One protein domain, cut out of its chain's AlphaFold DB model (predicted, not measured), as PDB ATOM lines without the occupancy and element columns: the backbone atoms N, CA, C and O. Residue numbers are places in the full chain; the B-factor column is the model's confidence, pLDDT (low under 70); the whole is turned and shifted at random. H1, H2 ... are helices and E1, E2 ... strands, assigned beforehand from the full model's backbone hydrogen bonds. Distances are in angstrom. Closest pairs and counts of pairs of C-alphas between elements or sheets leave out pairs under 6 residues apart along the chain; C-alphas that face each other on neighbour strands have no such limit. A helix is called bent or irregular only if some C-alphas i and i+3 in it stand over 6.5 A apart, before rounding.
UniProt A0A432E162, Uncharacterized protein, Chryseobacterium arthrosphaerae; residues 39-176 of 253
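Overview. This is residues 39 to 176 of the 253 residues of an uncharacterized protein of Chryseobacterium arthrosphaerae (UniProt A0A432E162). H1 joins two loosely connected groups: it runs beside a two-stranded ribbon, E1 and E2, with the short helices H3 and H4 near the end where E1 finishes and E2 begins, while H2 and H5 come close to H1's last residues at few points. From the long link between H1 and H2 a thin loop, residues 71 to 81, sticks out, and residues 164 to 176 form a tail after H5. The printed part has 138 residues, with five named helices and two named strands in the order H1 H2 E1 H3 H4 E2 H5; the class is mostly helix, and the two strands are antiparallel. The whole is loose, with a radius of gyration of the C-alphas of 18.7 A, and only just flat, spanning 48 by 47 by 26 A.

Arrangement. H1, residues 39 to 54, only just touches H4, residues 132 to 138, with 3 pairs of C-alphas within 8 A, made by residues 39 to 42 of H1 alone; the closest are those of Glu 42 and Phe 137, 7.4 A apart. H2, residues 85 to 100, is close to H1 but not clearly touching, the closest C-alphas being those of Ile 51 and Met 97 at 7.2 A, with a steep tilt of 56 degrees, opposite ways. E1, residues 107 to 112, and E2, residues 140 to 146, are antiparallel neighbours at 159 degrees; N 109 and O 144 are 2.8 A apart and N 146 and O 107 are 2.8 A apart, within hydrogen-bond range. The closest C-alphas of H1 and E2 are those of Leu 46 and Val 145, 7.3 A apart. H3, residues 118 to 125, is irregular, C-alphas 119 and 122 being 7.5 A apart; its closest C-alpha to E2 is that of Leu 124, 7.0 A from Ser 140. The closest C-alphas of E1 and H4 are those of Leu 110 and Phe 137, 6.5 A apart. H5, residues 154 to 163, is close to H2 but not clearly touching, with the C-alphas of Ala 100 and Val 157 at 7.2 A; H5 is apart from H3 and H4. In H1, H2, H4 and H5 every O i to N i+4 pair is within hydrogen-bond range, and in H3 2 of 4 are.

Along the chain. H1 begins at C-alpha 39 (-14.605, -3.918, 29.715) and is 22.6 A long; H2 is 22.2 A. E1 is 16.9 A and E2 16.6 A, E1 beginning at C-alpha 107 (-11.288, 0.115, 40.689). H5, 14.2 A, ends at C-alpha 163 (-0.259, -16.781, 56.656).

Size, cuts and confidence. The two C-alphas farthest apart, those of Gln 126 and Glu 171, are 53.4 A apart. The printed part has no cut. The link from H1 to H2 is long, 30 residues, and within it residues 71 to 72 pair antiparallel with residues 80 to 81. The mean pLDDT of the printed part is 84.0, and the model's confidence is under 70 at residues 59 to 60, 62 and 167 to 176.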
ATOM      1  N   ARG A  39     -14.500  -3.894  28.240       89.88
ATOM      2  CA  ARG A  39     -14.605  -3.918  29.715       89.88
ATOM      3  C   ARG A  39     -14.433  -5.319  30.298       89.88
ATOM      4  O   ARG A  39     -13.755  -5.493  31.306       89.88
ATOM      5  N   LYS A  40     -15.019  -6.333  29.654       90.88
ATOM      6  CA  LYS A  40     -14.880  -7.734  30.086       90.88
ATOM      7  C   LYS A  40     -13.442  -8.226  29.960       90.88
ATOM      8  O   LYS A  40     -12.979  -8.951  30.839       90.88
ATOM      9  N   ILE A  41     -12.739  -7.834  28.897       91.56
ATOM     10  CA  ILE A  41     -11.328  -8.187  28.706       91.56
ATOM     11  C   ILE A  41     -10.474  -7.537  29.791       91.56
ATOM     12  O   ILE A  41      -9.730  -8.245  30.467       91.56
ATOM     13  N   GLU A  42     -10.610  -6.225  29.992       92.12
ATOM     14  CA  GLU A  42      -9.888  -5.493  31.040       92.12
ATOM     15  C   GLU A  42     -10.094  -6.152  32.401       92.12
ATOM     16  O   GLU A  42      -9.124  -6.514  33.063       92.12
ATOM     17  N   ASN A  43     -11.352  -6.390  32.783       93.12
ATOM     18  CA  ASN A  43     -11.693  -7.023  34.050       93.12
ATOM     19  C   ASN A  43     -11.046  -8.408  34.181       93.12
ATOM     20  O   ASN A  43     -10.362  -8.678  35.166       93.12
ATOM     21  N   THR A  44     -11.179  -9.255  33.156       94.00
ATOM     22  CA  THR A  44     -10.615 -10.612  33.148       94.00
ATOM     23  C   THR A  44      -9.100 -10.594  33.330       94.00
ATOM     24  O   THR A  44      -8.555 -11.376  34.111       94.00
ATOM     25  N   ILE A  45      -8.400  -9.699  32.627       93.69
ATOM     26  CA  ILE A  45      -6.941  -9.592  32.701       93.69
ATOM     27  C   ILE A  45      -6.498  -9.017  34.047       93.69
ATOM     28  O   ILE A  45      -5.575  -9.556  34.659       93.69
ATOM     29  N   LEU A  46      -7.143  -7.958  34.538       94.00
ATOM     30  CA  LEU A  46      -6.820  -7.368  35.838       94.00
ATOM     31  C   LEU A  46      -7.077  -8.363  36.970       94.00
ATOM     32  O   LEU A  46      -6.182  -8.597  37.777       94.00
ATOM     33  N   ARG A  47      -8.233  -9.034  36.976       93.75
ATOM     34  CA  ARG A  47      -8.551 -10.114  37.915       93.75
ATOM     35  C   ARG A  47      -7.502 -11.212  37.872       93.75
ATOM     36  O   ARG A  47      -6.936 -11.543  38.908       93.75
ATOM     37  N   LYS A  48      -7.189 -11.746  36.688       91.81
ATOM     38  CA  LYS A  48      -6.158 -12.780  36.532       91.81
ATOM     39  C   LYS A  48      -4.828 -12.350  37.159       91.81
ATOM     40  O   LYS A  48      -4.216 -13.144  37.866       91.81
ATOM     41  N   ASN A  49      -4.394 -11.111  36.924       91.12
ATOM     42  CA  ASN A  49      -3.166 -10.580  37.512       91.12
ATOM     43  C   ASN A  49      -3.265 -10.434  39.035       91.12
ATOM     44  O   ASN A  49      -2.350 -10.856  39.732       91.12
ATOM     45  N   CYS A  50      -4.367  -9.894  39.561       91.69
ATOM     46  CA  CYS A  50      -4.581  -9.752  41.001       91.69
ATOM     47  C   CYS A  50      -4.509 -11.096  41.716       91.69
ATOM     48  O   CYS A  50      -3.750 -11.234  42.672       91.69
ATOM     49  N   ILE A  51      -5.248 -12.098  41.228       90.06
ATOM     50  CA  ILE A  51      -5.179 -13.436  41.811       90.06
ATOM     51  C   ILE A  51      -3.727 -13.922  41.672       90.06
ATOM     52  O   ILE A  51      -3.149 -14.350  42.667       90.06
ATOM     53  N   SER A  52      -3.077 -13.719  40.514       88.25
ATOM     54  CA  SER A  52      -1.679 -14.117  40.302       88.25
ATOM     55  C   SER A  52      -0.674 -13.579  41.319       88.25
ATOM     56  O   SER A  52       0.341 -14.239  41.544       88.25
ATOM     57  N   TYR A  53      -0.919 -12.403  41.891       86.81
ATOM     58  CA  TYR A  53      -0.097 -11.848  42.965       86.81
ATOM     59  C   TYR A  53      -0.398 -12.464  44.332       86.81
ATOM     60  O   TYR A  53       0.487 -12.499  45.179       86.81
ATOM     61  N   MET A  54      -1.629 -12.927  44.549       86.50
ATOM     62  CA  MET A  54      -2.067 -13.529  45.807       86.50
ATOM     63  C   MET A  54      -1.699 -15.008  45.914       86.50
ATOM     64  O   MET A  54      -1.455 -15.487  47.013       86.50
ATOM     65  N   ALA A  55      -1.651 -15.734  44.799       86.62
ATOM     66  CA  ALA A  55      -1.251 -17.134  44.804       86.62
ATOM     67  C   ALA A  55       0.220 -17.346  45.144       86.62
ATOM     68  O   ALA A  55       1.106 -16.564  44.793       86.62
ATOM     69  N   ASP A  56       0.479 -18.514  45.720       81.00
ATOM     70  CA  ASP A  56       1.826 -18.982  45.975       81.00
ATOM     71  C   ASP A  56       2.447 -19.550  44.689       81.00
ATOM     72  O   ASP A  56       1.876 -20.384  43.981       81.00
ATOM     73  N   ARG A  57       3.642 -19.047  44.373       71.56
ATOM     74  CA  ARG A  57       4.401 -19.363  43.157       71.56
ATOM     75  C   ARG A  57       5.440 -20.461  43.383       71.56
ATOM     76  O   ARG A  57       6.192 -20.771  42.458       71.56
ATOM     77  N   ALA A  58       5.518 -21.026  44.587       74.69
ATOM     78  CA  ALA A  58       6.417 -22.127  44.886       74.69
ATOM     79  C   ALA A  58       6.075 -23.379  44.062       74.69
ATOM     80  O   ALA A  58       4.915 -23.684  43.770       74.69
ATOM     81  N   VAL A  59       7.116 -24.132  43.703       62.81
ATOM     82  CA  VAL A  59       6.977 -25.413  43.003       62.81
ATOM     83  C   VAL A  59       6.176 -26.370  43.892       62.81
ATOM     84  O   VAL A  59       6.532 -26.573  45.050       62.81
ATOM     85  N   ASN A  60       5.108 -26.958  43.346       65.06
ATOM     86  CA  ASN A  60       4.146 -27.822  44.049       65.06
ATOM     87  C   ASN A  60       3.279 -27.124  45.115       65.06
ATOM     88  O   ASN A  60       2.739 -27.800  45.993       65.06
ATOM     89  N   SER A  61       3.113 -25.799  45.055       71.50
ATOM     90  CA  SER A  61       2.172 -25.128  45.949       71.50
ATOM     91  C   SER A  61       0.732 -25.568  45.690       71.50
ATOM     92  O   SER A  61       0.251 -25.538  44.559       71.50
ATOM     93  N   THR A  62       0.007 -25.900  46.757       68.81
ATOM     94  CA  THR A  62      -1.437 -26.171  46.705       68.81
ATOM     95  C   THR A  62      -2.273 -24.921  46.415       68.81
ATOM     96  O   THR A  62      -3.454 -25.049  46.102       68.81
ATOM     97  N   HIS A  63      -1.678 -23.727  46.519       74.31
ATOM     98  CA  HIS A  63      -2.327 -22.430  46.290       74.31
ATOM     99  C   HIS A  63      -1.741 -21.693  45.071       74.31
ATOM    100  O   HIS A  63      -1.720 -20.464  45.049       74.31
ATOM    101  N   GLY A  64      -1.238 -22.436  44.080       73.56
ATOM    102  CA  GLY A  64      -0.738 -21.910  42.804       73.56
ATOM    103  C   GLY A  64      -1.695 -22.152  41.628       73.56
ATOM    104  O   GLY A  64      -2.699 -22.852  41.759       73.56
ATOM    105  N   TYR A  65      -1.378 -21.605  40.450       71.69
ATOM    106  CA  TYR A  65      -2.102 -21.908  39.199       71.69
ATOM    107  C   TYR A  65      -1.421 -22.995  38.390       71.69
ATOM    108  O   TYR A  65      -0.214 -23.198  38.491       71.69
ATOM    109  N   GLY A  66      -2.191 -23.614  37.494       70.19
ATOM    110  CA  GLY A  66      -1.642 -24.555  36.520       70.19
ATOM    111  C   GLY A  66      -1.191 -25.868  37.152       70.19
ATOM    112  O   GLY A  66      -0.265 -26.499  36.650       70.19
ATOM    113  N   LEU A  67      -1.832 -26.273  38.253       75.25
ATOM    114  CA  LEU A  67      -1.576 -27.554  38.899       75.25
ATOM    115  C   LEU A  67      -1.768 -28.708  37.911       75.25
ATOM    116  O   LEU A  67      -2.840 -28.899  37.336       75.25
ATOM    117  N   SER A  68      -0.711 -29.495  37.737       74.19
ATOM    118  CA  SER A  68      -0.729 -30.719  36.945       74.19
ATOM    119  C   SER A  68      -1.276 -31.894  37.754       74.19
ATOM    120  O   SER A  68      -1.071 -31.968  38.963       74.19
ATOM    121  N   GLY A  69      -1.906 -32.860  37.082       77.88
ATOM    122  CA  GLY A  69      -2.352 -34.105  37.720       77.88
ATOM    123  C   GLY A  69      -3.714 -34.027  38.415       77.88
ATOM    124  O   GLY A  69      -4.074 -34.962  39.126       77.88
ATOM    125  N   LEU A  70      -4.475 -32.950  38.189       82.50
ATOM    126  CA  LEU A  70      -5.882 -32.829  38.599       82.50
ATOM    127  C   LEU A  70      -6.852 -33.545  37.646       82.50
ATOM    128  O   LEU A  70      -8.007 -33.776  37.991       82.50
ATOM    129  N   THR A  71      -6.389 -33.907  36.452       84.75
ATOM    130  CA  THR A  71      -7.154 -34.635  35.435       84.75
ATOM    131  C   THR A  71      -6.388 -35.878  35.004       84.75
ATOM    132  O   THR A  71      -5.158 -35.915  35.089       84.75
ATOM    133  N   GLN A  72      -7.110 -36.889  34.539       86.50
ATOM    134  CA  GLN A  72      -6.562 -38.127  33.990       86.50
ATOM    135  C   GLN A  72      -7.258 -38.477  32.673       86.50
ATOM    136  O   GLN A  72      -8.306 -37.915  32.367       86.50
ATOM    137  N   GLY A  73      -6.647 -39.363  31.889       84.88
ATOM    138  CA  GLY A  73      -7.077 -39.650  30.521       84.88
ATOM    139  C   GLY A  73      -6.361 -38.790  29.481       84.88
ATOM    140  O   GLY A  73      -5.738 -37.773  29.795       84.88
ATOM    141  N   SER A  74      -6.400 -39.241  28.232       82.12
ATOM    142  CA  SER A  74      -5.660 -38.634  27.110       82.12
ATOM    143  C   SER A  74      -6.520 -38.409  25.865       82.12
ATOM    144  O   SER A  74      -6.112 -37.693  24.952       82.12
ATOM    145  N   ALA A  75      -7.721 -38.977  25.845       85.12
ATOM    146  CA  ALA A  75      -8.708 -38.871  24.792       85.12
ATOM    147  C   ALA A  75     -10.039 -38.365  25.365       85.12
ATOM    148  O   ALA A  75     -10.326 -38.469  26.552       85.12
ATOM    149  N   PHE A  76     -10.910 -37.845  24.504       83.69
ATOM    150  CA  PHE A  76     -12.226 -37.358  24.932       83.69
ATOM    151  C   PHE A  76     -13.060 -38.426  25.668       83.69
ATOM    152  O   PHE A  76     -13.859 -38.099  26.537       83.69
ATOM    153  N   THR A  77     -12.868 -39.704  25.331       88.00
ATOM    154  CA  THR A  77     -13.612 -40.831  25.907       88.00
ATOM    155  C   THR A  77     -13.179 -41.215  27.321       88.00
ATOM    156  O   THR A  77     -13.946 -41.887  28.001       88.00
ATOM    157  N   ASP A  78     -11.966 -40.847  27.742       85.75
ATOM    158  CA  ASP A  78     -11.389 -41.222  29.042       85.75
ATOM    159  C   ASP A  78     -10.920 -40.015  29.872       85.75
ATOM    160  O   ASP A  78     -10.392 -40.194  30.967       85.75
ATOM    161  N   TYR A  79     -11.117 -38.792  29.368       88.25
ATOM    162  CA  TYR A  79     -10.744 -37.568  30.064       88.25
ATOM    163  C   TYR A  79     -11.691 -37.296  31.233       88.25
ATOM    164  O   TYR A  79     -12.851 -36.922  31.048       88.25
ATOM    165  N   GLU A  80     -11.181 -37.438  32.451       87.69
ATOM    166  CA  GLU A  80     -11.944 -37.216  33.672       87.69
ATOM    167  C   GLU A  80     -11.147 -36.450  34.732       87.69
ATOM    168  O   GLU A  80      -9.919 -36.318  34.692       87.69
ATOM    169  N   THR A  81     -11.873 -35.917  35.711       87.00
ATOM    170  CA  THR A  81     -11.271 -35.222  36.849       87.00
ATOM    171  C   THR A  81     -10.792 -36.242  37.878       87.00
ATOM    172  O   THR A  81     -11.558 -37.089  38.333       87.00
ATOM    173  N   LYS A  82      -9.530 -36.140  38.294       86.94
ATOM    174  CA  LYS A  82      -8.949 -37.016  39.310       86.94
ATOM    175  C   LYS A  82      -9.368 -36.552  40.705       86.94
ATOM    176  O   LYS A  82      -8.747 -35.668  41.301       86.94
ATOM    177  N   LEU A  83     -10.404 -37.192  41.241       86.38
ATOM    178  CA  LEU A  83     -10.888 -36.999  42.611       86.38
ATOM    179  C   LEU A  83      -9.766 -37.315  43.612       86.38
ATOM    180  O   LEU A  83      -9.360 -38.464  43.785       86.38
ATOM    181  N   SER A  84      -9.215 -36.280  44.241       84.62
ATOM    182  CA  SER A  84      -8.069 -36.384  45.144       84.62
ATOM    183  C   SER A  84      -8.115 -35.291  46.210       84.62
ATOM    184  O   SER A  84      -8.713 -34.238  46.006       84.62
ATOM    185  N   LYS A  85      -7.418 -35.505  47.332       83.56
ATOM    186  CA  LYS A  85      -7.303 -34.488  48.394       83.56
ATOM    187  C   LYS A  85      -6.683 -33.178  47.897       83.56
ATOM    188  O   LYS A  85      -6.955 -32.122  48.459       83.56
ATOM    189  N   ASP A  86      -5.840 -33.246  46.870       82.50
ATOM    190  CA  ASP A  86      -5.204 -32.065  46.285       82.50
ATOM    191  C   ASP A  86      -6.191 -31.274  45.419       82.50
ATOM    192  O   ASP A  86      -6.198 -30.044  45.477       82.50
ATOM    193  N   LEU A  87      -7.094 -31.963  44.710       83.25
ATOM    194  CA  LEU A  87      -8.216 -31.328  44.019       83.25
ATOM    195  C   LEU A  87      -9.154 -30.618  45.000       83.25
ATOM    196  O   LEU A  87      -9.570 -29.497  44.718       83.25
ATOM    197  N   ASP A  88      -9.460 -31.225  46.150       81.06
ATOM    198  CA  ASP A  88     -10.322 -30.604  47.165       81.06
ATOM    199  C   ASP A  88      -9.707 -29.306  47.705       81.06
ATOM    200  O   ASP A  88     -10.373 -28.271  47.764       81.06
ATOM    201  N   LYS A  89      -8.409 -29.331  48.041       80.94
ATOM    202  CA  LYS A  89      -7.670 -28.140  48.495       80.94
ATOM    203  C   LYS A  89      -7.624 -27.058  47.424       80.94
ATOM    204  O   LYS A  89      -7.872 -25.892  47.724       80.94
ATOM    205  N   TYR A  90      -7.337 -27.436  46.181       83.19
ATOM    206  CA  TYR A  90      -7.308 -26.493  45.070       83.19
ATOM    207  C   TYR A  90      -8.692 -25.895  44.793       83.19
ATOM    208  O   TYR A  90      -8.824 -24.692  44.595       83.19
ATOM    209  N   THR A  91      -9.747 -26.705  44.849       82.00
ATOM    210  CA  THR A  91     -11.124 -26.233  44.666       82.00
ATOM    211  C   THR A  91     -11.528 -25.280  45.789       82.00
ATOM    212  O   THR A  91     -12.154 -24.258  45.519       82.00
ATOM    213  N   ALA A  92     -11.132 -25.557  47.037       82.94
ATOM    214  CA  ALA A  92     -11.338 -24.647  48.162       82.94
ATOM    215  C   ALA A  92     -10.605 -23.309  47.957       82.94
ATOM    216  O   ALA A  92     -11.193 -22.254  48.183       82.94
ATOM    217  N   PHE A  93      -9.366 -23.347  47.458       84.75
ATOM    218  CA  PHE A  93      -8.600 -22.156  47.087       84.75
ATOM    219  C   PHE A  93      -9.284 -21.330  46.000       84.75
ATOM    220  O   PHE A  93      -9.503 -20.134  46.184       84.75
ATOM    221  N   VAL A  94      -9.665 -21.968  44.891       84.62
ATOM    222  CA  VAL A  94     -10.366 -21.298  43.790       84.62
ATOM    223  C   VAL A  94     -11.671 -20.701  44.300       84.62
ATOM    224  O   VAL A  94     -11.923 -19.521  44.092       84.62
ATOM    225  N   LYS A  95     -12.473 -21.466  45.045       85.06
ATOM    226  CA  LYS A  95     -13.733 -20.981  45.616       85.06
ATOM    227  C   LYS A  95     -13.522 -19.763  46.516       85.06
ATOM    228  O   LYS A  95     -14.274 -18.803  46.398       85.06
ATOM    229  N   PHE A  96     -12.507 -19.788  47.376       86.69
ATOM    230  CA  PHE A  96     -12.164 -18.659  48.235       86.69
ATOM    231  C   PHE A  96     -11.798 -17.416  47.415       86.69
ATOM    232  O   PHE A  96     -12.409 -16.370  47.604       86.69
ATOM    233  N   MET A  97     -10.878 -17.540  46.454       88.12
ATOM    234  CA  MET A  97     -10.458 -16.423  45.599       88.12
ATOM    235  C   MET A  97     -11.615 -15.835  44.789       88.12
ATOM    236  O   MET A  97     -11.723 -14.624  44.622       88.12
ATOM    237  N   GLU A  98     -12.506 -16.688  44.298       86.88
ATOM    238  CA  GLU A  98     -13.659 -16.288  43.499       86.88
ATOM    239  C   GLU A  98     -14.755 -15.607  44.322       86.88
ATOM    240  O   GLU A  98     -15.393 -14.667  43.850       86.88
ATOM    241  N   GLN A  99     -14.978 -16.060  45.557       86.75
ATOM    242  CA  GLN A  99     -16.074 -15.574  46.393       86.75
ATOM    243  C   GLN A  99     -15.677 -14.405  47.289       86.75
ATOM    244  O   GLN A  99     -16.513 -13.537  47.522       86.75
ATOM    245  N   ALA A 100     -14.434 -14.352  47.769       88.56
ATOM    246  CA  ALA A 100     -14.009 -13.359  48.752       88.56
ATOM    247  C   ALA A 100     -13.971 -11.927  48.204       88.56
ATOM    248  O   ALA A 100     -14.088 -10.981  48.976       88.56
ATOM    249  N   PHE A 101     -13.837 -11.749  46.888       92.19
ATOM    250  CA  PHE A 101     -13.699 -10.435  46.259       92.19
ATOM    251  C   PHE A 101     -14.885 -10.095  45.352       92.19
ATOM    252  O   PHE A 101     -15.557 -10.959  44.778       92.19
ATOM    253  N   GLU A 102     -15.136  -8.800  45.189       92.19
ATOM    254  CA  GLU A 102     -16.131  -8.277  44.253       92.19
ATOM    255  C   GLU A 102     -15.493  -8.010  42.891       92.19
ATOM    256  O   GLU A 102     -15.286  -6.871  42.481       92.19
ATOM    257  N   TRP A 103     -15.190  -9.081  42.159       91.62
ATOM    258  CA  TRP A 103     -14.517  -8.986  40.861       91.62
ATOM    259  C   TRP A 103     -15.253  -8.140  39.820       91.62
ATOM    260  O   TRP A 103     -14.613  -7.575  38.942       91.62
ATOM    261  N   GLU A 104     -16.574  -8.015  39.919       88.94
ATOM    262  CA  GLU A 104     -17.365  -7.166  39.020       88.94
ATOM    263  C   GLU A 104     -17.141  -5.662  39.282       88.94
ATOM    264  O   GLU A 104     -17.296  -4.853  38.372       88.94
ATOM    265  N   ASN A 105     -16.713  -5.288  40.495       85.94
ATOM    266  CA  ASN A 105     -16.524  -3.905  40.947       85.94
ATOM    267  C   ASN A 105     -15.047  -3.605  41.257       85.94
ATOM    268  O   ASN A 105     -14.681  -3.226  42.368       85.94
ATOM    269  N   LEU A 106     -14.176  -3.748  40.257       90.06
ATOM    270  CA  LEU A 106     -12.762  -3.387  40.394       90.06
ATOM    271  C   LEU A 106     -12.531  -1.911  40.076       90.06
ATOM    272  O   LEU A 106     -12.893  -1.427  39.005       90.06
ATOM    273  N   SER A 107     -11.834  -1.214  40.972       92.12
ATOM    274  CA  SER A 107     -11.288   0.115  40.689       92.12
ATOM    275  C   SER A 107      -9.833  -0.015  40.260       92.12
ATOM    276  O   SER A 107      -9.048  -0.680  40.933       92.12
ATOM    277  N   TYR A 108      -9.440   0.617  39.157       93.31
ATOM    278  CA  TYR A 108      -8.067   0.531  38.666       93.31
ATOM    279  C   TYR A 108      -7.557   1.858  38.102       93.31
ATOM    280  O   TYR A 108      -8.321   2.737  37.711       93.31
ATOM    281  N   TYR A 109      -6.235   1.996  38.077       94.38
ATOM    282  CA  TYR A 109      -5.517   3.112  37.480       94.38
ATOM    283  C   TYR A 109      -4.392   2.575  36.602       94.38
ATOM    284  O   TYR A 109      -3.608   1.733  37.042       94.38
ATOM    285  N   LEU A 110      -4.320   3.058  35.366       93.81
ATOM    286  CA  LEU A 110      -3.377   2.587  34.360       93.81
ATOM    287  C   LEU A 110      -2.188   3.539  34.287       93.81
ATOM    288  O   LEU A 110      -2.355   4.746  34.115       93.81
ATOM    289  N   TYR A 111      -0.987   2.992  34.417       93.88
ATOM    290  CA  TYR A 111       0.250   3.734  34.239       93.88
ATOM    291  C   TYR A 111       0.779   3.543  32.812       93.88
ATOM    292  O   TYR A 111       0.741   2.421  32.300       93.88
ATOM    293  N   PRO A 112       1.319   4.594  32.173       93.62
ATOM    294  CA  PRO A 112       1.721   4.526  30.768       93.62
ATOM    295  C   PRO A 112       2.826   3.498  30.465       93.62
ATOM    296  O   PRO A 112       3.520   3.017  31.367       93.62
ATOM    297  N   TYR A 113       3.021   3.209  29.175       92.31
ATOM    298  CA  TYR A 113       3.920   2.180  28.628       92.31
ATOM    299  C   TYR A 113       5.342   2.171  29.203       92.31
ATOM    300  O   TYR A 113       5.939   1.105  29.324       92.31
ATOM    301  N   TYR A 114       5.890   3.328  29.587       91.06
ATOM    302  CA  TYR A 114       7.272   3.434  30.061       91.06
ATOM    303  C   TYR A 114       7.517   2.781  31.433       91.06
ATOM    304  O   TYR A 114       8.668   2.607  31.829       91.06
ATOM    305  N   TRP A 115       6.459   2.386  32.150       91.62
ATOM    306  CA  TRP A 115       6.562   1.531  33.340       91.62
ATOM    307  C   TRP A 115       6.661   0.032  33.013       91.62
ATOM    308  O   TRP A 115       6.937  -0.768  33.903       91.62
ATOM    309  N   GLY A 116       6.440  -0.357  31.753       89.06
ATOM    310  CA  GLY A 116       6.587  -1.726  31.264       89.06
ATOM    311  C   GLY A 116       8.004  -2.036  30.775       89.06
ATOM    312  O   GLY A 116       8.887  -1.174  30.762       89.06
ATOM    313  N   ASN A 117       8.229  -3.279  30.331       91.31
ATOM    314  CA  ASN A 117       9.511  -3.689  29.742       91.31
ATOM    315  C   ASN A 117       9.846  -2.820  28.512       91.31
ATOM    316  O   ASN A 117       9.019  -2.684  27.610       91.31
ATOM    317  N   LYS A 118      11.075  -2.281  28.473       91.94
ATOM    318  CA  LYS A 118      11.616  -1.448  27.386       91.94
ATOM    319  C   LYS A 118      11.481  -2.085  26.009       91.94
ATOM    320  O   LYS A 118      11.191  -1.380  25.051       91.94
ATOM    321  N   GLU A 119      11.648  -3.402  25.920       94.81
ATOM    322  CA  GLU A 119      11.520  -4.159  24.665       94.81
ATOM    323  C   GLU A 119      10.123  -4.031  24.042       94.81
ATOM    324  O   GLU A 119       9.977  -4.106  22.827       94.81
ATOM    325  N   ASN A 120       9.101  -3.778  24.863       90.81
ATOM    326  CA  ASN A 120       7.712  -3.689  24.425       90.81
ATOM    327  C   ASN A 120       7.241  -2.245  24.199       90.81
ATOM    328  O   ASN A 120       6.101  -2.051  23.790       90.81
ATOM    329  N   TRP A 121       8.060  -1.225  24.477       92.12
ATOM    330  CA  TRP A 121       7.611   0.173  24.449       92.12
ATOM    331  C   TRP A 121       7.091   0.609  23.084       92.12
ATOM    332  O   TRP A 121       6.060   1.270  23.026       92.12
ATOM    333  N   GLU A 122       7.773   0.223  22.005       92.12
ATOM    334  CA  GLU A 122       7.349   0.557  20.644       92.12
ATOM    335  C   GLU A 122       5.959  -0.017  20.344       92.12
ATOM    336  O   GLU A 122       5.061   0.711  19.924       92.12
ATOM    337  N   MET A 123       5.759  -1.300  20.655       91.38
ATOM    338  CA  MET A 123       4.482  -1.989  20.476       91.38
ATOM    339  C   MET A 123       3.368  -1.367  21.332       91.38
ATOM    340  O   MET A 123       2.266  -1.135  20.837       91.38
ATOM    341  N   LEU A 124       3.638  -1.096  22.612       90.25
ATOM    342  CA  LEU A 124       2.657  -0.508  23.525       90.25
ATOM    343  C   LEU A 124       2.276   0.904  23.074       90.25
ATOM    344  O   LEU A 124       1.098   1.221  23.043       90.25
ATOM    345  N   TYR A 125       3.244   1.733  22.677       89.56
ATOM    346  CA  TYR A 125       2.995   3.105  22.230       89.56
ATOM    347  C   TYR A 125       2.176   3.172  20.935       89.56
ATOM    348  O   TYR A 125       1.291   4.012  20.817       89.56
ATOM    349  N   GLN A 126       2.444   2.275  19.981       89.38
ATOM    350  CA  GLN A 126       1.715   2.195  18.707       89.38
ATOM    351  C   GLN A 126       0.353   1.492  18.829       89.38
ATOM    352  O   GLN A 126      -0.381   1.400  17.846       89.38
ATOM    353  N   SER A 127       0.010   0.959  20.006       85.88
ATOM    354  CA  SER A 127      -1.276   0.301  20.212       85.88
ATOM    355  C   SER A 127      -2.395   1.337  20.220       85.88
ATOM    356  O   SER A 127      -2.439   2.214  21.080       85.88
ATOM    357  N   GLU A 128      -3.327   1.206  19.283       81.12
ATOM    358  CA  GLU A 128      -4.504   2.062  19.177       81.12
ATOM    359  C   GLU A 128      -5.779   1.223  19.233       81.12
ATOM    360  O   GLU A 128      -5.810   0.045  18.862       81.12
ATOM    361  N   ASN A 129      -6.848   1.833  19.729       84.69
ATOM    362  CA  ASN A 129      -8.173   1.241  19.710       84.69
ATOM    363  C   ASN A 129      -9.228   2.337  19.553       84.69
ATOM    364  O   ASN A 129      -9.025   3.466  19.998       84.69
ATOM    365  N   THR A 130     -10.361   1.979  18.954       83.12
ATOM    366  CA  THR A 130     -11.540   2.840  18.830       83.12
ATOM    367  C   THR A 130     -12.056   3.294  20.202       83.12
ATOM    368  O   THR A 130     -12.507   4.431  20.342       83.12
ATOM    369  N   ASP A 131     -11.964   2.442  21.232       86.06
ATOM    370  CA  ASP A 131     -12.286   2.806  22.616       86.06
ATOM    371  C   ASP A 131     -11.068   3.447  23.322       86.06
ATOM    372  O   ASP A 131     -10.049   2.773  23.506       86.06
ATOM    373  N   PRO A 132     -11.155   4.713  23.784       87.56
ATOM    374  CA  PRO A 132     -10.016   5.408  24.392       87.56
ATOM    375  C   PRO A 132      -9.503   4.777  25.691       87.56
ATOM    376  O   PRO A 132      -8.308   4.829  25.976       87.56
ATOM    377  N   LEU A 133     -10.388   4.192  26.500       89.56
ATOM    378  CA  LEU A 133     -10.018   3.613  27.788       89.56
ATOM    379  C   LEU A 133      -9.370   2.235  27.596       89.56
ATOM    380  O   LEU A 133      -8.378   1.934  28.256       89.56
ATOM    381  N   PHE A 134      -9.847   1.444  26.632       91.19
ATOM    382  CA  PHE A 134      -9.173   0.205  26.246       91.19
ATOM    383  C   PHE A 134      -7.859   0.481  25.503       91.19
ATOM    384  O   PHE A 134      -6.871  -0.216  25.714       91.19
ATOM    385  N   GLY A 135      -7.801   1.538  24.690       91.19
ATOM    386  CA  GLY A 135      -6.552   2.037  24.113       91.19
ATOM    387  C   GLY A 135      -5.530   2.375  25.200       91.19
ATOM    388  O   GLY A 135      -4.413   1.864  25.170       91.19
ATOM    389  N   ALA A 136      -5.935   3.126  26.231       92.19
ATOM    390  CA  ALA A 136      -5.087   3.410  27.390       92.19
ATOM    391  C   ALA A 136      -4.661   2.136  28.140       92.19
ATOM    392  O   ALA A 136      -3.540   2.067  28.641       92.19
ATOM    393  N   PHE A 137      -5.522   1.114  28.199       93.81
ATOM    394  CA  PHE A 137      -5.187  -0.196  28.761       93.81
ATOM    395  C   PHE A 137      -4.092  -0.904  27.953       93.81
ATOM    396  O   PHE A 137      -3.122  -1.382  28.542       93.81
ATOM    397  N   LEU A 138      -4.182  -0.916  26.621       92.50
ATOM    398  CA  LEU A 138      -3.156  -1.503  25.749       92.50
ATOM    399  C   LEU A 138      -1.837  -0.722  25.779       92.50
ATOM    400  O   LEU A 138      -0.770  -1.324  25.744       92.50
ATOM    401  N   GLN A 139      -1.907   0.603  25.894       93.75
ATOM    402  CA  GLN A 139      -0.741   1.479  26.026       93.75
ATOM    403  C   GLN A 139      -0.155   1.489  27.445       93.75
ATOM    404  O   GLN A 139       0.828   2.187  27.700       93.75
ATOM    405  N   SER A 140      -0.748   0.769  28.401       94.12
ATOM    406  CA  SER A 140      -0.275   0.754  29.783       94.12
ATOM    407  C   SER A 140       0.845  -0.266  29.985       94.12
ATOM    408  O   SER A 140       0.803  -1.385  29.482       94.12
ATOM    409  N   GLY A 141       1.875   0.127  30.737       90.44
ATOM    410  CA  GLY A 141       2.964  -0.770  31.135       90.44
ATOM    411  C   GLY A 141       2.742  -1.401  32.511       90.44
ATOM    412  O   GLY A 141       3.327  -2.434  32.828       90.44
ATOM    413  N   MET A 142       1.899  -0.775  33.335       91.69
ATOM    414  CA  MET A 142       1.582  -1.197  34.696       91.69
ATOM    415  C   MET A 142       0.169  -0.735  35.060       91.69
ATOM    416  O   MET A 142      -0.295   0.295  34.580       91.69
ATOM    417  N   ALA A 143      -0.502  -1.451  35.960       92.94
ATOM    418  CA  ALA A 143      -1.798  -1.057  36.500       92.94
ATOM    419  C   ALA A 143      -1.791  -1.156  38.030       92.94
ATOM    420  O   ALA A 143      -1.262  -2.113  38.592       92.94
ATOM    421  N   ARG A 144      -2.399  -0.179  38.710       92.75
ATOM    422  CA  ARG A 144      -2.766  -0.276  40.128       92.75
ATOM    423  C   ARG A 144      -4.226  -0.678  40.209       92.75
ATOM    424  O   ARG A 144      -5.073   0.053  39.711       92.75
ATOM    425  N   VAL A 145      -4.514  -1.792  40.869       93.88
ATOM    426  CA  VAL A 145      -5.880  -2.289  41.063       93.88
ATOM    427  C   VAL A 145      -6.212  -2.269  42.547       93.88
ATOM    428  O   VAL A 145      -5.401  -2.675  43.374       93.88
ATOM    429  N   VAL A 146      -7.406  -1.792  42.873       93.62
ATOM    430  CA  VAL A 146      -8.019  -1.887  44.195       93.62
ATOM    431  C   VAL A 146      -9.119  -2.936  44.089       93.62
ATOM    432  O   VAL A 146     -10.158  -2.693  43.475       93.62
ATOM    433  N   ALA A 147      -8.848  -4.121  44.635       91.31
ATOM    434  CA  ALA A 147      -9.819  -5.203  44.725       91.31
ATOM    435  C   ALA A 147     -10.579  -5.086  46.049       91.31
ATOM    436  O   ALA A 147      -9.976  -5.165  47.119       91.31
ATOM    437  N   THR A 148     -11.892  -4.874  45.978       91.25
ATOM    438  CA  THR A 148     -12.751  -4.804  47.161       91.25
ATOM    439  C   THR A 148     -13.079  -6.208  47.658       91.25
ATOM    440  O   THR A 148     -13.392  -7.117  46.882       91.25
ATOM    441  N   VAL A 149     -12.971  -6.393  48.972       91.56
ATOM    442  CA  VAL A 149     -13.350  -7.633  49.659       91.56
ATOM    443  C   VAL A 149     -14.848  -7.581  49.948       91.56
ATOM    444  O   VAL A 149     -15.370  -6.530  50.321       91.56
ATOM    445  N   ARG A 150     -15.545  -8.705  49.764       87.81
ATOM    446  CA  ARG A 150     -16.960  -8.820  50.121       87.81
ATOM    447  C   ARG A 150     -17.137  -8.729  51.637       87.81
ATOM    448  O   ARG A 150     -16.381  -9.387  52.355       87.81
ATOM    449  N   PRO A 151     -18.180  -8.033  52.117       87.62
ATOM    450  CA  PRO A 151     -18.518  -8.031  53.533       87.62
ATOM    451  C   PRO A 151     -18.663  -9.449  54.100       87.62
ATOM    452  O   PRO A 151     -19.371 -10.281  53.529       87.62
ATOM    453  N   GLY A 152     -17.992  -9.727  55.213       84.44
ATOM    454  CA  GLY A 152     -17.911 -11.037  55.865       84.44
ATOM    455  C   GLY A 152     -16.695 -11.890  55.474       84.44
ATOM    456  O   GLY A 152     -16.488 -12.942  56.080       84.44
ATOM    457  N   PHE A 153     -15.891 -11.474  54.490       85.69
ATOM    458  CA  PHE A 153     -14.652 -12.159  54.094       85.69
ATOM    459  C   PHE A 153     -13.376 -11.437  54.552       85.69
ATOM    460  O   PHE A 153     -12.282 -11.937  54.298       85.69
ATOM    461  N   GLU A 154     -13.482 -10.297  55.238       86.19
ATOM    462  CA  GLU A 154     -12.353  -9.445  55.629       86.19
ATOM    463  C   GLU A 154     -11.328 -10.203  56.474       86.19
ATOM    464  O   GLU A 154     -10.158 -10.273  56.100       86.19
ATOM    465  N   ASP A 155     -11.781 -10.850  57.551       82.62
ATOM    466  CA  ASP A 155     -10.913 -11.604  58.461       82.62
ATOM    467  C   ASP A 155     -10.238 -12.787  57.745       82.62
ATOM    468  O   ASP A 155      -9.055 -13.068  57.942       82.62
ATOM    469  N   ALA A 156     -10.975 -13.464  56.858       84.06
ATOM    470  CA  ALA A 156     -10.470 -14.605  56.099       84.06
ATOM    471  C   ALA A 156      -9.399 -14.189  55.075       84.06
ATOM    472  O   ALA A 156      -8.387 -14.876  54.917       84.06
ATOM    473  N   VAL A 157      -9.598 -13.052  54.398       88.38
ATOM    474  CA  VAL A 157      -8.615 -12.468  53.475       88.38
ATOM    475  C   VAL A 157      -7.394 -11.966  54.230       88.38
ATOM    476  O   VAL A 157      -6.275 -12.258  53.814       88.38
ATOM    477  N   GLN A 158      -7.572 -11.280  55.358       86.81
ATOM    478  CA  GLN A 158      -6.457 -10.829  56.188       86.81
ATOM    479  C   GLN A 158      -5.613 -12.013  56.682       86.81
ATOM    480  O   GLN A 158      -4.386 -11.985  56.574       86.81
ATOM    481  N   PHE A 159      -6.261 -13.085  57.149       84.44
ATOM    482  CA  PHE A 159      -5.584 -14.314  57.555       84.44
ATOM    483  C   PHE A 159      -4.816 -14.964  56.404       84.44
ATOM    484  O   PHE A 159      -3.662 -15.370  56.579       84.44
ATOM    485  N   TYR A 160      -5.422 -15.020  55.217       86.44
ATOM    486  CA  TYR A 160      -4.764 -15.541  54.027       86.44
ATOM    487  C   TYR A 160      -3.530 -14.714  53.644       86.44
ATOM    488  O   TYR A 160      -2.466 -15.285  53.422       86.44
ATOM    489  N   MET A 161      -3.632 -13.383  53.632       84.88
ATOM    490  CA  MET A 161      -2.518 -12.496  53.276       84.88
ATOM    491  C   MET A 161      -1.347 -12.587  54.260       84.88
ATOM    492  O   MET A 161      -0.194 -12.467  53.854       84.88
ATOM    493  N   ALA A 162      -1.626 -12.814  55.543       84.62
ATOM    494  CA  ALA A 162      -0.597 -12.927  56.572       84.62
ATOM    495  C   ALA A 162       0.045 -14.325  56.649       84.62
ATOM    496  O   ALA A 162       1.231 -14.437  56.952       84.62
ATOM    497  N   THR A 163      -0.717 -15.397  56.402       79.81
ATOM    498  CA  THR A 163      -0.259 -16.781  56.656       79.81
ATOM    499  C   THR A 163      -0.114 -17.650  55.407       79.81
ATOM    500  O   THR A 163       0.474 -18.730  55.481       79.81
ATOM    501  N   GLY A 164      -0.686 -17.236  54.275       79.31
ATOM    502  CA  GLY A 164      -0.794 -18.036  53.051       79.31
ATOM    503  C   GLY A 164      -1.754 -19.229  53.152       79.31
ATOM    504  O   GLY A 164      -1.778 -20.078  52.256       79.31
ATOM    505  N   LYS A 165      -2.529 -19.343  54.240       78.75
ATOM    506  CA  LYS A 165      -3.482 -20.437  54.483       78.75
ATOM    507  C   LYS A 165      -4.917 -19.940  54.375       78.75
ATOM    508  O   LYS A 165      -5.245 -18.853  54.834       78.75
ATOM    509  N   ILE A 166      -5.783 -20.761  53.790       75.56
ATOM    510  CA  ILE A 166      -7.217 -20.466  53.698       75.56
ATOM    511  C   ILE A 166      -7.877 -20.831  55.021       75.56
ATOM    512  O   ILE A 166      -7.656 -21.919  55.561       75.56
ATOM    513  N   TRP A 167      -8.706 -19.927  55.530       68.62
ATOM    514  CA  TRP A 167      -9.511 -20.181  56.712       68.62
ATOM    515  C   TRP A 167     -10.788 -20.941  56.329       68.62
ATOM    516  O   TRP A 167     -11.617 -20.439  55.575       68.62
ATOM    517  N   ASN A 168     -10.948 -22.161  56.846       60.56
ATOM    518  CA  ASN A 168     -12.076 -23.054  56.534       60.56
ATOM    519  C   ASN A 168     -13.257 -22.926  57.526       60.56
ATOM    520  O   ASN A 168     -14.069 -23.845  57.633       60.56
ATOM    521  N   GLY A 169     -13.360 -21.800  58.240       49.00
ATOM    522  CA  GLY A 169     -14.351 -21.571  59.298       49.00
ATOM    523  C   GLY A 169     -13.905 -22.080  60.679       49.00
ATOM    524  O   GLY A 169     -13.123 -23.023  60.787       49.00
ATOM    525  N   GLY A 170     -14.382 -21.417  61.738       52.00
ATOM    526  CA  GLY A 170     -13.987 -21.628  63.139       52.00
ATOM    527  C   GLY A 170     -13.988 -20.306  63.918       52.00
ATOM    528  O   GLY A 170     -14.598 -19.345  63.466       52.00
ATOM    529  N   GLU A 171     -13.297 -20.220  65.058       43.03
ATOM    530  CA  GLU A 171     -12.808 -18.922  65.553       43.03
ATOM    531  C   GLU A 171     -11.597 -18.509  64.699       43.03
ATOM    532  O   GLU A 171     -10.789 -19.354  64.295       43.03
ATOM    533  N   VAL A 172     -11.492 -17.224  64.352       48.66
ATOM    534  CA  VAL A 172     -10.334 -16.696  63.616       48.66
ATOM    535  C   VAL A 172      -9.121 -16.798  64.548       48.66
ATOM    536  O   VAL A 172      -9.169 -16.233  65.642       48.66
ATOM    537  N   PRO A 173      -8.037 -17.507  64.175       46.78
ATOM    538  CA  PRO A 173      -6.832 -17.511  64.988       46.78
ATOM    539  C   PRO A 173      -6.286 -16.085  65.034       46.78
ATOM    540  O   PRO A 173      -5.998 -15.509  63.983       46.78
ATOM    541  N   VAL A 174      -6.140 -15.523  66.235       50.12
ATOM    542  CA  VAL A 174      -5.446 -14.247  66.415       50.12
ATOM    543  C   VAL A 174      -4.026 -14.441  65.889       50.12
ATOM    544  O   VAL A 174      -3.274 -15.286  66.380       50.12
ATOM    545  N   ILE A 175      -3.689 -13.733  64.816       50.78
ATOM    546  CA  ILE A 175      -2.368 -13.812  64.196       50.78
ATOM    547  C   ILE A 175      -1.409 -13.157  65.180       50.78
ATOM    548  O   ILE A 175      -1.522 -11.968  65.458       50.78
ATOM    549  N   GLY A 176      -0.547 -13.980  65.772       40.50
ATOM    550  CA  GLY A 176       0.255 -13.612  66.926       40.50
ATOM    551  C   GLY A 176       1.185 -12.434  66.665       40.50
ATOM    552  O   GLY A 176       2.179 -12.571  65.960       40.50
TER     553      GLY A 176